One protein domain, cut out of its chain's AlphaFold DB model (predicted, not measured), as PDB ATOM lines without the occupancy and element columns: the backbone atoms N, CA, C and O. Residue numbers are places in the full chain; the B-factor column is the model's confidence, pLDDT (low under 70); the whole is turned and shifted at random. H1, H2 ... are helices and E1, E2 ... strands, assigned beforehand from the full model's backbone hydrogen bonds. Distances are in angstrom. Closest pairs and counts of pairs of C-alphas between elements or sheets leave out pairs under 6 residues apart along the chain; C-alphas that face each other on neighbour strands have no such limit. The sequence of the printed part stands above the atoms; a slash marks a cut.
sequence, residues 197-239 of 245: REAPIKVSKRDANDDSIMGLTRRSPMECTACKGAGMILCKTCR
ATOM      1  N   ARG A 197       5.847  22.199 -26.546       88.12
ATOM      2  CA  ARG A 197       4.539  22.455 -25.936       88.12
ATOM      3  C   ARG A 197       4.705  22.612 -24.435       88.12
ATOM      4  O   ARG A 197       5.498  21.901 -23.829       88.12
ATOM      5  N   GLU A 198       3.936  23.518 -23.850       85.75
ATOM      6  CA  GLU A 198       3.966  23.771 -22.408       85.75
ATOM      7  C   GLU A 198       3.314  22.632 -21.608       85.75
ATOM      8  O   GLU A 198       3.786  22.275 -20.531       85.75
ATOM      9  N   ALA A 199       2.296  21.978 -22.178       83.12
ATOM     10  CA  ALA A 199       1.678  20.789 -21.603       83.12
ATOM     11  C   ALA A 199       2.065  19.516 -22.387       83.12
ATOM     12  O   ALA A 199       1.975  19.510 -23.623       83.12
ATOM     13  N   PRO A 200       2.443  18.419 -21.700       77.00
ATOM     14  CA  PRO A 200       2.737  17.148 -22.350       77.00
ATOM     15  C   PRO A 200       1.477  16.593 -23.021       77.00
ATOM     16  O   PRO A 200       0.407  16.504 -22.413       77.00
ATOM     17  N   ILE A 201       1.606  16.189 -24.285       75.88
ATOM     18  CA  ILE A 201       0.534  15.474 -24.976       75.88
ATOM     19  C   ILE A 201       0.388  14.114 -24.289       75.88
ATOM     20  O   ILE A 201       1.378  13.415 -24.069       75.88
ATOM     21  N   LYS A 202      -0.844  13.719 -23.961       77.25
ATOM     22  CA  LYS A 202      -1.139  12.342 -23.555       77.25
ATOM     23  C   LYS A 202      -0.910  11.439 -24.770       77.25
ATOM     24  O   LYS A 202      -1.827  11.216 -25.551       77.25
ATOM     25  N   VAL A 203       0.328  10.989 -24.961       74.81
ATOM     26  CA  VAL A 203       0.691  10.053 -26.029       74.81
ATOM     27  C   VAL A 203       0.003   8.735 -25.712       74.81
ATOM     28  O   VAL A 203       0.235   8.142 -24.653       74.81
ATOM     29  N   SER A 204      -0.896   8.294 -26.589       76.75
ATOM     30  CA  SER A 204      -1.540   7.006 -26.395       76.75
ATOM     31  C   SER A 204      -0.507   5.892 -26.593       76.75
ATOM     32  O   SER A 204       0.477   6.032 -27.322       76.75
ATOM     33  N   LYS A 205      -0.731   4.738 -25.961       73.38
ATOM     34  CA  LYS A 205       0.146   3.561 -26.099       73.38
ATOM     35  C   LYS A 205       0.259   3.069 -27.556       73.38
ATOM     36  O   LYS A 205       1.167   2.305 -27.871       73.38
ATOM     37  N   ARG A 206      -0.673   3.492 -28.420       75.94
ATOM     38  CA  ARG A 206      -0.697   3.216 -29.859       75.94
ATOM     39  C   ARG A 206       0.279   4.124 -30.611       75.94
ATOM     40  O   ARG A 206       1.166   3.604 -31.272       75.94
ATOM     41  N   ASP A 207       0.210   5.435 -30.377       69.31
ATOM     42  CA  ASP A 207       1.115   6.414 -31.004       69.31
ATOM     43  C   ASP A 207       2.584   6.160 -30.628       69.31
ATOM     44  O   ASP A 207       3.487   6.302 -31.446       69.31
ATOM     45  N   ALA A 208       2.829   5.702 -29.394       69.88
ATOM     46  CA  ALA A 208       4.168   5.317 -28.949       69.88
ATOM     47  C   ALA A 208       4.749   4.112 -29.720       69.88
ATOM     48  O   ALA A 208       5.970   3.984 -29.819       69.88
ATOM     49  N   ASN A 209       3.901   3.219 -30.240       67.69
ATOM     50  CA  ASN A 209       4.344   2.054 -31.008       67.69
ATOM     51  C   ASN A 209       4.576   2.384 -32.489       67.69
ATOM     52  O   ASN A 209       5.509   1.839 -33.075       67.69
ATOM     53  N   ASP A 210       3.803   3.298 -33.080       66.31
ATOM     54  CA  ASP A 210       3.919   3.629 -34.509       66.31
ATOM     55  C   ASP A 210       5.221   4.392 -34.847       66.31
ATOM     56  O   ASP A 210       5.809   4.181 -35.909       66.31
ATOM     57  N   ASP A 211       5.768   5.177 -33.911       61.28
ATOM     58  CA  ASP A 211       7.065   5.864 -34.077       61.28
ATOM     59  C   ASP A 211       8.293   4.933 -33.914       61.28
ATOM     60  O   ASP A 211       9.443   5.356 -34.058       61.28
ATOM     61  N   SER A 212       8.080   3.645 -33.616       55.66
ATOM     62  CA  SER A 212       9.152   2.708 -33.251       55.66
ATOM     63  C   SER A 212       9.767   1.937 -34.424       55.66
ATOM     64  O   SER A 212      10.768   1.254 -34.213       55.66
ATOM     65  N   ILE A 213       9.252   2.046 -35.659       53.62
ATOM     66  CA  ILE A 213       9.698   1.176 -36.772       53.62
ATOM     67  C   ILE A 213      11.163   1.397 -37.201       53.62
ATOM     68  O   ILE A 213      11.741   0.550 -37.874       53.62
ATOM     69  N   MET A 214      11.797   2.491 -36.766       56.38
ATOM     70  CA  MET A 214      13.248   2.702 -36.900       56.38
ATOM     71  C   MET A 214      13.975   2.976 -35.576       56.38
ATOM     72  O   MET A 214      15.185   3.177 -35.606       56.38
ATOM     73  N   GLY A 215      13.288   2.984 -34.424       58.31
ATOM     74  CA  GLY A 215      13.875   3.057 -33.070       58.31
ATOM     75  C   GLY A 215      14.809   4.240 -32.740       58.31
ATOM     76  O   GLY A 215      15.197   4.398 -31.587       58.31
ATOM     77  N   LEU A 216      15.167   5.079 -33.715       59.31
ATOM     78  CA  LEU A 216      16.219   6.093 -33.612       59.31
ATOM     79  C   LEU A 216      15.697   7.485 -33.257       59.31
ATOM     80  O   LEU A 216      16.477   8.354 -32.882       59.31
ATOM     81  N   THR A 217      14.388   7.710 -33.348       56.12
ATOM     82  CA  THR A 217      13.780   9.006 -33.042       56.12
ATOM     83  C   THR A 217      12.583   8.818 -32.121       56.12
ATOM     84  O   THR A 217      11.438   8.995 -32.532       56.12
ATOM     85  N   ARG A 218      12.823   8.484 -30.846       65.38
ATOM     86  CA  ARG A 218      11.828   8.796 -29.811       65.38
ATOM     87  C   ARG A 218      11.675  10.315 -29.797       65.38
ATOM     88  O   ARG A 218      12.505  11.000 -29.202       65.38
ATOM     89  N   ARG A 219      10.655  10.844 -30.478       68.75
ATOM     90  CA  ARG A 219      10.291  12.257 -30.344       68.75
ATOM     91  C   ARG A 219       9.988  12.522 -28.884       68.75
ATOM     92  O   ARG A 219       9.272  11.746 -28.245       68.75
ATOM     93  N   SER A 220      10.559  13.589 -28.338       75.94
ATOM     94  CA  SER A 220      10.223  13.950 -26.972       75.94
ATOM     95  C   SER A 220       8.731  14.326 -26.920       75.94
ATOM     96  O   SER A 220       8.252  15.038 -27.801       75.94
ATOM     97  N   PRO A 221       7.961  13.888 -25.907       81.31
ATOM     98  CA  PRO A 221       6.534  14.225 -25.788       81.31
ATOM     99  C   PRO A 221       6.278  15.732 -25.607       81.31
ATOM    100  O   PRO A 221       5.133  16.182 -25.651       81.31
ATOM    101  N   MET A 222       7.350  16.501 -25.402       85.75
ATOM    102  CA  MET A 222       7.348  17.954 -25.314       85.75
ATOM    103  C   MET A 222       7.586  18.631 -26.666       85.75
ATOM    104  O   MET A 222       7.367  19.832 -26.768       85.75
ATOM    105  N   GLU A 223       8.026  17.924 -27.710       89.69
ATOM    106  CA  GLU A 223       8.205  18.516 -29.036       89.69
ATOM    107  C   GLU A 223       6.863  18.893 -29.659       89.69
ATOM    108  O   GLU A 223       5.904  18.118 -29.701       89.69
ATOM    109  N   CYS A 224       6.802  20.103 -30.209       91.81
ATOM    110  CA  CYS A 224       5.644  20.523 -30.966       91.81
ATOM    111  C   CYS A 224       5.558  19.720 -32.267       91.81
ATOM    112  O   CYS A 224       6.417  19.827 -33.142       91.81
ATOM    113  N   THR A 225       4.486  18.943 -32.409       88.88
ATOM    114  CA  THR A 225       4.244  18.071 -33.567       88.88
ATOM    115  C   THR A 225       4.080  18.835 -34.881       88.88
ATOM    116  O   THR A 225       4.407  18.294 -35.935       88.88
ATOM    117  N   ALA A 226       3.634  20.096 -34.828       91.25
ATOM    118  CA  ALA A 226       3.413  20.928 -36.009       91.25
ATOM    119  C   ALA A 226       4.730  21.388 -36.657       91.25
ATOM    120  O   ALA A 226       4.919  21.228 -37.859       91.25
ATOM    121  N   CYS A 227       5.670  21.902 -35.858       94.38
ATOM    122  CA  CYS A 227       6.984  22.339 -36.344       94.38
ATOM    123  C   CYS A 227       8.093  21.296 -36.144       94.38
ATOM    124  O   CYS A 227       9.253  21.593 -36.405       94.38
ATOM    125  N   LYS A 228       7.768  20.104 -35.622       90.56
ATOM    126  CA  LYS A 228       8.732  19.044 -35.270       90.56
ATOM    127  C   LYS A 228       9.896  19.553 -34.406       90.56
ATOM    128  O   LYS A 228      11.051  19.237 -34.665       90.56
ATOM    129  N   GLY A 229       9.601  20.408 -33.429       92.44
ATOM    130  CA  GLY A 229      10.637  20.979 -32.562       92.44
ATOM    131  C   GLY A 229      11.356  22.227 -33.088       92.44
ATOM    132  O   GLY A 229      12.070  22.854 -32.319       92.44
ATOM    133  N   ALA A 230      11.150  22.641 -34.343       93.38
ATOM    134  CA  ALA A 230      11.903  23.757 -34.933       93.38
ATOM    135  C   ALA A 230      11.482  25.161 -34.452       93.38
ATOM    136  O   ALA A 230      12.192  26.126 -34.706       93.38
ATOM    137  N   GLY A 231      10.303  25.311 -33.839       95.25
ATOM    138  CA  GLY A 231       9.754  26.624 -33.459       95.25
ATOM    139  C   GLY A 231       9.230  27.459 -34.635       95.25
ATOM    140  O   GLY A 231       8.621  28.505 -34.448       95.25
ATOM    141  N   MET A 232       9.359  26.990 -35.869       95.75
ATOM    142  CA  MET A 232       8.809  27.679 -37.033       95.75
ATOM    143  C   MET A 232       8.198  26.698 -38.023       95.75
ATOM    144  O   MET A 232       8.660  25.564 -38.169       95.75
ATOM    145  N   ILE A 233       7.135  27.132 -38.691       95.56
ATOM    146  CA  ILE A 233       6.561  26.431 -39.832       95.56
ATOM    147  C   ILE A 233       7.353  26.858 -41.064       95.56
ATOM    148  O   ILE A 233       7.317  28.014 -41.486       95.56
ATOM    149  N   LEU A 234       8.112  25.912 -41.615       95.38
ATOM    150  CA  LEU A 234       8.949  26.128 -42.791       95.38
ATOM    151  C   LEU A 234       8.072  26.506 -43.989       95.38
ATOM    152  O   LEU A 234       7.062  25.859 -44.272       95.38
ATOM    153  N   CYS A 235       8.484  27.534 -44.727       96.12
ATOM    154  CA  CYS A 235       7.815  27.935 -45.953       96.12
ATOM    155  C   CYS A 235       7.846  26.776 -46.954       96.12
ATOM    156  O   CYS A 235       8.906  26.227 -47.253       96.12
ATOM    157  N   LYS A 236       6.687  26.421 -47.513       94.94
ATOM    158  CA  LYS A 236       6.566  25.297 -48.452       94.94
ATOM    159  C   LYS A 236       7.399  25.490 -49.725       94.94
ATOM    160  O   LYS A 236       7.885  24.510 -50.280       94.94
ATOM    161  N   THR A 237       7.568  26.738 -50.161       94.44
ATOM    162  CA  THR A 237       8.264  27.089 -51.405       94.44
ATOM    163  C   THR A 237       9.779  26.946 -51.269       94.44
ATOM    164  O   THR A 237      10.392  26.250 -52.068       94.44
ATOM    165  N   CYS A 238      10.382  27.551 -50.241       95.88
ATOM    166  CA  CYS A 238      11.838  27.528 -50.037       95.88
ATOM    167  C   CYS A 238      12.318  26.489 -49.011       95.88
ATOM    168  O   CYS A 238      13.510  26.366 -48.762       95.88
ATOM    169  N   ARG A 239      11.402  25.748 -48.375       93.56
ATOM    170  CA  ARG A 239      11.696  24.718 -47.361       93.56
ATOM    171  C   ARG A 239      12.571  25.201 -46.196       93.56
ATOM    172  O   ARG A 239      13.297  24.404 -45.612       93.56
TER     173      ARG A 239
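Overview. This is residues 197 to 239 of the 245 residues of the protein "Hypothetical protein" of Mantoniella antarctica (UniProt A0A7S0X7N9). You will find little regular structure here: a loose, winding run of loops, with short helix H1 toward one end of its longest axis and short strand E1 toward the other. Residues 212 to 217 and 233 to 239 stick out. The printed part has 43 residues, 7 of them in named elements, H1 then E1; the class is mixed. It is loose, with a radius of gyration of the C-alphas of 12.4 A, and flat, spanning 35 by 26 by 14 A.

Along the chain. Start at C-alpha 197, at (4.539, 22.455, -25.936). Go on to C-alpha 207 at (1.115, 6.414, -31.004), where H1 begins; it holds residues 207 to 210 and is 5.3 A long. E1, residues 232 to 234, is 6.0 A long and ends at C-alpha 234, (8.949, 26.128, -42.791).

Arrangement. H1 and E1 are apart. E1 pairs with no named strand. H1 is too short for any O i to N i+4 pair; its one O i to N i+3 pair is within hydrogen-bond range.

Size, cuts and confidence. The C-alphas of Lys 205 and Cys 238, the two farthest apart, are 35.8 A apart. The printed part has no cut. Between H1 and E1 look for a long link, residues 211 to 231. Mean pLDDT of the printed part is 79.7; residues 207 to 219 are under 70.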